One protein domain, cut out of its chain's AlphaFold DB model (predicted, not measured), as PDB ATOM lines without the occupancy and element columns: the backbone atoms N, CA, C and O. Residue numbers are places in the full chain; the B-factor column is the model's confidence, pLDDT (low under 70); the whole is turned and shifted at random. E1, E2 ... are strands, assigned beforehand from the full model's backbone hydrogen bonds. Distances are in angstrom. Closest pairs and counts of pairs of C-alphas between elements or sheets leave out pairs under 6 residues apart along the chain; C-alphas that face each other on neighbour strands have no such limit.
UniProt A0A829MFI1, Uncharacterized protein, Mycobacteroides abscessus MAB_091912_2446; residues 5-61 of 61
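What this domain is: This is residues 5 to 61 of the 61 residues of an uncharacterized protein of Mycobacteroides abscessus MAB_091912_2446 (UniProt A0A829MFI1). Two small three-stranded sheets lie one over the other, shifted along the long axis and only partly face to face; a long link, residues 29 to 39, joins them round one end. Each sheet is a meander, three strands in a row, each the antiparallel neighbour of the one before: E1 E2 E3, then E4 E5 E6. The printed part has 57 residues, with no named helix and six named strands, E1 to E6 along the chain; the class is all strand, and each sheet is antiparallel with its strands in chain order. The whole is only just compact, close to loose, with a radius of gyration of the C-alphas of 12.0 A, and elongated, spanning 37 by 23 by 15 A.

How they stand to each other: In the first sheet, E2, residues 12 to 17, is the inner strand, between the edge strands E1, residues 5 to 9, and E3, residues 23 to 28. E1 and E2 form a hairpin, antiparallel at 153 degrees, with N 7 and O 14 within hydrogen-bond range at 2.9 A. E2 and E3 form another, antiparallel at 159 degrees, with N 15 and O 25 at 2.8 A. In the second sheet, E5, residues 48 to 53, is the inner strand, between the edge strands E4, residues 40 to 45, and E6, residues 56 to 60. E4 and E5 form a hairpin, antiparallel at 155 degrees, with N 43 and O 50 at 2.9 A. E5 and E6 form a hairpin, antiparallel at 152 degrees, with N 58 and O 51 at 2.8 A. This sheet is only just strongly twisted, its C-alphas lying up to 4.2 A off the best plane. Between the sheets, E3 and E6 have 2 pairs of C-alphas within 8 A; the closest, those of Ile 27 and Leu 60, are 6.8 A apart. E3 and E4 are apart, as are E2 and E5.

Where its parts are: E2 runs 16.7 A from first to last C-alpha, E1 12.5 A and E3 14.6 A. E4 and E5 each measure 16.0 A, and E6 12.8 A. E1 begins at C-alpha 5, (38.773, 35.668, -19.125); E4 begins at C-alpha 40, (55.091, 35.245, -9.886); E6 ends at C-alpha 60, (50.403, 45.087, -17.365).

The domain as a whole: The two C-alphas farthest apart, those of Thr 20 and Ala 34, are 37.2 A apart. The C-alphas of Leu 5 and Gly 61, the chain's last residue, are 14.4 A apart. The link from E3 to E4, 11 residues, is long; the other four are tight. The printed part has no cut. Its mean pLDDT is 93.5, and no printed residue is under 70.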
ATOM      1  N   LEU A   5      38.035  36.899 -19.390       97.50
ATOM      2  CA  LEU A   5      38.773  35.668 -19.125       97.50
ATOM      3  C   LEU A   5      40.239  35.879 -19.518       97.50
ATOM      4  O   LEU A   5      40.525  36.266 -20.650       97.50
ATOM      5  N   LEU A   6      41.154  35.632 -18.580       97.06
ATOM      6  CA  LEU A   6      42.593  35.831 -18.758       97.06
ATOM      7  C   LEU A   6      43.284  34.478 -18.875       97.06
ATOM      8  O   LEU A   6      43.226  33.678 -17.940       97.06
ATOM      9  N   ILE A   7      43.926  34.230 -20.012       96.94
ATOM     10  CA  ILE A   7      44.553  32.948 -20.331       96.94
ATOM     11  C   ILE A   7      46.059  33.166 -20.500       96.94
ATOM     12  O   ILE A   7      46.469  33.840 -21.446       96.94
ATOM     13  N   PRO A   8      46.903  32.621 -19.605       94.44
ATOM     14  CA  PRO A   8      48.343  32.622 -19.809       94.44
ATOM     15  C   PRO A   8      48.701  31.859 -21.083       94.44
ATOM     16  O   PRO A   8      48.285  30.715 -21.268       94.44
ATOM     17  N   VAL A   9      49.497  32.494 -21.934       95.56
ATOM     18  CA  VAL A   9      50.034  31.920 -23.168       95.56
ATOM     19  C   VAL A   9      51.542  32.148 -23.208       95.56
ATOM     20  O   VAL A   9      52.115  32.832 -22.356       95.56
ATOM     21  N   GLU A  10      52.220  31.563 -24.188       91.75
ATOM     22  CA  GLU A  10      53.635  31.854 -24.388       91.75
ATOM     23  C   GLU A  10      53.834  33.352 -24.684       91.75
ATOM     24  O   GLU A  10      53.179  33.923 -25.553       91.75
ATOM     25  N   GLY A  11      54.714  34.007 -23.921       91.38
ATOM     26  CA  GLY A  11      55.052  35.424 -24.095       91.38
ATOM     27  C   GLY A  11      53.994  36.437 -23.633       91.38
ATOM     28  O   GLY A  11      54.231  37.644 -23.742       91.38
ATOM     29  N   GLY A  12      52.849  36.004 -23.096       95.38
ATOM     30  CA  GLY A  12      51.788  36.941 -22.739       95.38
ATOM     31  C   GLY A  12      50.578  36.344 -22.034       95.38
ATOM     32  O   GLY A  12      50.592  35.218 -21.538       95.38
ATOM     33  N   ILE A  13      49.521  37.146 -21.974       97.00
ATOM     34  CA  ILE A  13      48.207  36.761 -21.461       97.00
ATOM     35  C   ILE A  13      47.164  37.207 -22.475       97.00
ATOM     36  O   ILE A  13      47.004  38.402 -22.728       97.00
ATOM     37  N   ASP A  14      46.440  36.246 -23.031       97.88
ATOM     38  CA  ASP A  14      45.316  36.541 -23.900       97.88
ATOM     39  C   ASP A  14      44.083  36.884 -23.071       97.88
ATOM     40  O   ASP A  14      43.784  36.268 -22.042       97.88
ATOM     41  N   VAL A  15      43.363  37.895 -23.539       97.88
ATOM     42  CA  VAL A  15      42.148  38.410 -22.928       97.88
ATOM     43  C   VAL A  15      40.987  38.054 -23.832       97.88
ATOM     44  O   VAL A  15      40.965  38.426 -25.005       97.88
ATOM     45  N   PHE A  16      39.996  37.376 -23.270       98.50
ATOM     46  CA  PHE A  16      38.767  37.015 -23.957       98.50
ATOM     47  C   PHE A  16      37.565  37.622 -23.247       98.50
ATOM     48  O   PHE A  16      37.567  37.816 -22.030       98.50
ATOM     49  N   ASN A  17      36.500  37.882 -23.995       98.12
ATOM     50  CA  ASN A  17      35.193  38.121 -23.404       98.12
ATOM     51  C   ASN A  17      34.736  36.841 -22.685       98.12
ATOM     52  O   ASN A  17      34.618  35.787 -23.309       98.12
ATOM     53  N   MET A  18      34.462  36.928 -21.382       97.44
ATOM     54  CA  MET A  18      34.130  35.760 -20.560       97.44
ATOM     55  C   MET A  18      32.788  35.115 -20.941       97.44
ATOM     56  O   MET A  18      32.582  33.933 -20.687       97.44
ATOM     57  N   THR A  19      31.868  35.877 -21.536       97.81
ATOM     58  CA  THR A  19      30.538  35.392 -21.921       97.81
ATOM     59  C   THR A  19      30.525  34.800 -23.326       97.81
ATOM     60  O   THR A  19      29.899  33.766 -23.537       97.81
ATOM     61  N   THR A  20      31.185  35.446 -24.291       98.00
ATOM     62  CA  THR A  20      31.118  35.050 -25.711       98.00
ATOM     63  C   THR A  20      32.311  34.222 -26.180       98.00
ATOM     64  O   THR A  20      32.226  33.598 -27.234       98.00
ATOM     65  N   GLY A  21      33.427  34.230 -25.444       97.81
ATOM     66  CA  GLY A  21      34.685  33.622 -25.882       97.81
ATOM     67  C   GLY A  21      35.403  34.405 -26.989       97.81
ATOM     68  O   GLY A  21      36.370  33.913 -27.558       97.81
ATOM     69  N   GLU A  22      34.947  35.616 -27.313       98.69
ATOM     70  CA  GLU A  22      35.585  36.485 -28.304       98.69
ATOM     71  C   GLU A  22      36.970  36.942 -27.819       98.69
ATOM     72  O   GLU A  22      37.094  37.469 -26.710       98.69
ATOM     73  N   PHE A  23      38.000  36.795 -28.655       98.06
ATOM     74  CA  PHE A  23      39.324  37.361 -28.391       98.06
ATOM     75  C   PHE A  23      39.260  38.893 -28.353       98.06
ATOM     76  O   PHE A  23      38.724  39.525 -29.262       98.06
ATOM     77  N   ARG A  24      39.825  39.498 -27.307       97.06
ATOM     78  CA  ARG A  24      39.847  40.954 -27.106       97.06
ATOM     79  C   ARG A  24      41.212  41.544 -27.421       97.06
ATOM     80  O   ARG A  24      41.300  42.502 -28.183       97.06
ATOM     81  N   LYS A  25      42.260  41.017 -26.789       96.56
ATOM     82  CA  LYS A  25      43.639  41.501 -26.927       96.56
ATOM     83  C   LYS A  25      44.630  40.499 -26.343       96.56
ATOM     84  O   LYS A  25      44.252  39.652 -25.540       96.56
ATOM     85  N   ASN A  26      45.899  40.678 -26.688       97.38
ATOM     86  CA  ASN A  26      47.028  40.055 -26.010       97.38
ATOM     87  C   ASN A  26      47.735  41.106 -25.141       97.38
ATOM     88  O   ASN A  26      47.990  42.219 -25.603       97.38
ATOM     89  N   ILE A  27      48.033  40.751 -23.893       97.12
ATOM     90  CA  ILE A  27      48.885  41.525 -22.989       97.12
ATOM     91  C   ILE A  27      50.276  40.904 -23.051       97.12
ATOM     92  O   ILE A  27      50.483  39.788 -22.570       97.12
ATOM     93  N   VAL A  28      51.236  41.625 -23.628       95.94
ATOM     94  CA  VAL A  28      52.621  41.149 -23.735       95.94
ATOM     95  C   VAL A  28      53.264  41.124 -22.351       95.94
ATOM     96  O   VAL A  28      53.288  42.132 -21.643       95.94
ATOM     97  N   VAL A  29      53.835  39.980 -21.969       94.38
ATOM     98  CA  VAL A  29      54.488  39.793 -20.669       94.38
ATOM     99  C   VAL A  29      55.961  39.476 -20.884       94.38
ATOM    100  O   VAL A  29      56.348  38.347 -21.161       94.38
ATOM    101  N   GLN A  30      56.808  40.487 -20.701       90.56
ATOM    102  CA  GLN A  30      58.260  40.316 -20.733       90.56
ATOM    103  C   GLN A  30      58.780  40.083 -19.316       90.56
ATOM    104  O   GLN A  30      58.667  40.958 -18.452       90.56
ATOM    105  N   ARG A  31      59.338  38.896 -19.073       90.56
ATOM    106  CA  ARG A  31      60.058  38.541 -17.843       90.56
ATOM    107  C   ARG A  31      61.538  38.459 -18.177       90.56
ATOM    108  O   ARG A  31      61.905  37.919 -19.213       90.56
ATOM    109  N   ASN A  32      62.381  39.032 -17.328       86.88
ATOM    110  CA  ASN A  32      63.819  38.832 -17.468       86.88
ATOM    111  C   ASN A  32      64.262  37.572 -16.702       86.88
ATOM    112  O   ASN A  32      63.528  37.038 -15.876       86.88
ATOM    113  N   THR A  33      65.492  37.115 -16.928       85.44
ATOM    114  CA  THR A  33      66.027  35.893 -16.291       85.44
ATOM    115  C   THR A  33      66.066  35.944 -14.758       85.44
ATOM    116  O   THR A  33      66.122  34.901 -14.106       85.44
ATOM    117  N   ALA A  34      66.044  37.137 -14.153       82.12
ATOM    118  CA  ALA A  34      65.928  37.296 -12.704       82.12
ATOM    119  C   ALA A  34      64.474  37.126 -12.216       82.12
ATOM    120  O   ALA A  34      64.248  36.555 -11.147       82.12
ATOM    121  N   ASP A  35      63.495  37.578 -13.006       82.56
ATOM    122  CA  ASP A  35      62.066  37.390 -12.742       82.56
ATOM    123  C   ASP A  35      61.662  35.917 -12.801       82.56
ATOM    124  O   ASP A  35      60.901  35.462 -11.954       82.56
ATOM    125  N   GLU A  36      62.198  35.159 -13.760       78.88
ATOM    126  CA  GLU A  36      61.885  33.733 -13.960       78.88
ATOM    127  C   GLU A  36      62.255  32.850 -12.762       78.88
ATOM    128  O   GLU A  36      61.682  31.779 -12.570       78.88
ATOM    129  N   LYS A  37      63.206  33.300 -11.938       85.12
ATOM    130  CA  LYS A  37      63.644  32.593 -10.725       85.12
ATOM    131  C   LYS A  37      62.846  32.976  -9.481       85.12
ATOM    132  O   LYS A  37      63.068  32.400  -8.419       85.12
ATOM    133  N   SER A  38      61.957  33.960  -9.589       86.88
ATOM    134  CA  SER A  38      61.168  34.479  -8.475       86.88
ATOM    135  C   SER A  38      59.719  33.995  -8.559       86.88
ATOM    136  O   SER A  38      59.206  33.794  -9.660       86.88
ATOM    137  N   PRO A  39      59.007  33.855  -7.426       90.62
ATOM    138  CA  PRO A  39      57.567  33.632  -7.453       90.62
ATOM    139  C   PRO A  39      56.864  34.742  -8.238       90.62
ATOM    140  O   PRO A  39      57.145  35.928  -8.027       90.62
ATOM    141  N   VAL A  40      55.945  34.339  -9.116       91.88
ATOM    142  CA  VAL A  40      55.091  35.245  -9.886       91.88
ATOM    143  C   VAL A  40      53.665  35.125  -9.369       91.88
ATOM    144  O   VAL A  40      53.101  34.033  -9.342       91.88
ATOM    145  N   ILE A  41      53.088  36.250  -8.954       94.31
ATOM    146  CA  ILE A  41      51.703  36.345  -8.487       94.31
ATOM    147  C   ILE A  41      50.980  37.349  -9.377       94.31
ATOM    148  O   ILE A  41      51.409  38.497  -9.485       94.31
ATOM    149  N   SER A  42      49.875  36.928  -9.986       94.44
ATOM    150  CA  SER A  42      49.030  37.795 -10.805       94.44
ATOM    151  C   SER A  42      47.787  38.223 -10.027       94.44
ATOM    152  O   SER A  42      47.148  37.407  -9.364       94.44
ATOM    153  N   ALA A  43      47.418  39.496 -10.133       95.88
ATOM    154  CA  ALA A  43      46.178  40.031  -9.580       95.88
ATOM    155  C   ALA A  43      45.587  41.091 -10.512       95.88
ATOM    156  O   ALA A  43      46.259  41.606 -11.399       95.88
ATOM    157  N   VAL A  44      44.318  41.434 -10.314       95.94
ATOM    158  CA  VAL A  44      43.641  42.485 -11.080       95.94
ATOM    159  C   VAL A  44      43.331  43.650 -10.153       95.94
ATOM    160  O   VAL A  44      42.724  43.459  -9.102       95.94
ATOM    161  N   VAL A  45      43.680  44.861 -10.585       95.44
ATOM    162  CA  VAL A  45      43.297  46.118  -9.934       95.44
ATOM    163  C   VAL A  45      42.469  46.925 -10.932       95.44
ATOM    164  O   VAL A  45      42.998  47.523 -11.867       95.44
ATOM    165  N   GLY A  46      41.142  46.886 -10.781       93.88
ATOM    166  CA  GLY A  46      40.213  47.477 -11.748       93.88
ATOM    167  C   GLY A  46      40.351  46.852 -13.142       93.88
ATOM    168  O   GLY A  46      40.066  45.666 -13.332       93.88
ATOM    169  N   ASN A  47      40.798  47.658 -14.107       92.19
ATOM    170  CA  ASN A  47      41.035  47.249 -15.496       92.19
ATOM    171  C   ASN A  47      42.514  46.984 -15.824       92.19
ATOM    172  O   ASN A  47      42.876  46.872 -16.992       92.19
ATOM    173  N   THR A  48      43.366  46.884 -14.806       94.62
ATOM    174  CA  THR A  48      44.799  46.633 -14.961       94.62
ATOM    175  C   THR A  48      45.143  45.268 -14.388       94.62
ATOM    176  O   THR A  48      44.734  44.926 -13.274       94.62
ATOM    177  N   LEU A  49      45.907  44.485 -15.143       96.00
ATOM    178  CA  LEU A  49      46.536  43.282 -14.624       96.00
ATOM    179  C   LEU A  49      47.848  43.685 -13.949       96.00
ATOM    180  O   LEU A  49      48.608  44.468 -14.500       96.00
ATOM    181  N   VAL A  50      48.136  43.160 -12.766       96.75
ATOM    182  CA  VAL A  50      49.422  43.360 -12.098       96.75
ATOM    183  C   VAL A  50      50.113  42.023 -11.883       96.75
ATOM    184  O   VAL A  50      49.469  41.034 -11.537       96.75
ATOM    185  N   GLU A  51      51.429  42.004 -12.067       95.50
ATOM    186  CA  GLU A  51      52.287  40.892 -11.672       95.50
ATOM    187  C   GLU A  51      53.259  41.347 -10.588       95.50
ATOM    188  O   GLU A  51      54.072  42.247 -10.802       95.50
ATOM    189  N   GLN A  52      53.216  40.685  -9.437       95.06
ATOM    190  CA  GLN A  52      54.316  40.719  -8.487       95.06
ATOM    191  C   GLN A  52      55.331  39.644  -8.881       95.06
ATOM    192  O   GLN A  52      54.975  38.475  -9.025       95.06
ATOM    193  N   ARG A  53      56.597  40.038  -9.027       94.31
ATOM    194  CA  ARG A  53      57.729  39.154  -9.326       94.31
ATOM    195  C   ARG A  53      58.800  39.391  -8.272       94.31
ATOM    196  O   ARG A  53      59.472  40.428  -8.266       94.31
ATOM    197  N   GLY A  54      58.893  38.476  -7.310       91.94
ATOM    198  CA  GLY A  54      59.676  38.711  -6.093       91.94
ATOM    199  C   GLY A  54      59.150  39.932  -5.326       91.94
ATOM    200  O   GLY A  54      57.997  39.949  -4.904       91.94
ATOM    201  N   SER A  55      59.981  40.963  -5.151       91.81
ATOM    202  CA  SER A  55      59.623  42.212  -4.457       91.81
ATOM    203  C   SER A  55      59.186  43.354  -5.386       91.81
ATOM    204  O   SER A  55      58.969  44.471  -4.919       91.81
ATOM    205  N   ARG A  56      59.097  43.112  -6.700       92.56
ATOM    206  CA  ARG A  56      58.748  44.128  -7.703       92.56
ATOM    207  C   ARG A  56      57.327  43.917  -8.205       92.56
ATOM    208  O   ARG A  56      56.919  42.777  -8.398       92.56
ATOM    209  N   ILE A  57      56.604  45.008  -8.448       94.00
ATOM    210  CA  ILE A  57      55.252  44.987  -9.017       94.00
ATOM    211  C   ILE A  57      55.293  45.625 -10.404       94.00
ATOM    212  O   ILE A  57      55.849  46.708 -10.580       94.00
ATOM    213  N   PHE A  58      54.683  44.949 -11.371       94.69
ATOM    214  CA  PHE A  58      54.557  45.380 -12.756       94.69
ATOM    215  C   PHE A  58      53.078  45.547 -13.083       94.69
ATOM    216  O   PHE A  58      52.302  44.612 -12.905       94.69
ATOM    217  N   ALA A  59      52.688  46.725 -13.565       96.00
ATOM    218  CA  ALA A  59      51.375  46.937 -14.156       96.00
ATOM    219  C   ALA A  59      51.427  46.549 -15.637       96.00
ATOM    220  O   ALA A  59      52.301  47.002 -16.373       96.00
ATOM    221  N   LEU A  60      50.503  45.690 -16.045       92.31
ATOM    222  CA  LEU A  60      50.403  45.087 -17.365       92.31
ATOM    223  C   LEU A  60      49.088  45.546 -18.009       92.31
ATOM    224  O   LEU A  60      48.042  45.591 -17.347       92.31
ATOM    225  N   GLY A  61      49.158  45.932 -19.285       72.94
ATOM    226  CA  GLY A  61      48.076  46.576 -20.034       72.94
ATOM    227  C   GLY A  61      47.790  45.880 -21.345       72.94
ATOM    228  O   GLY A  61      48.761  45.626 -22.085       72.94
TER     229      GLY A  61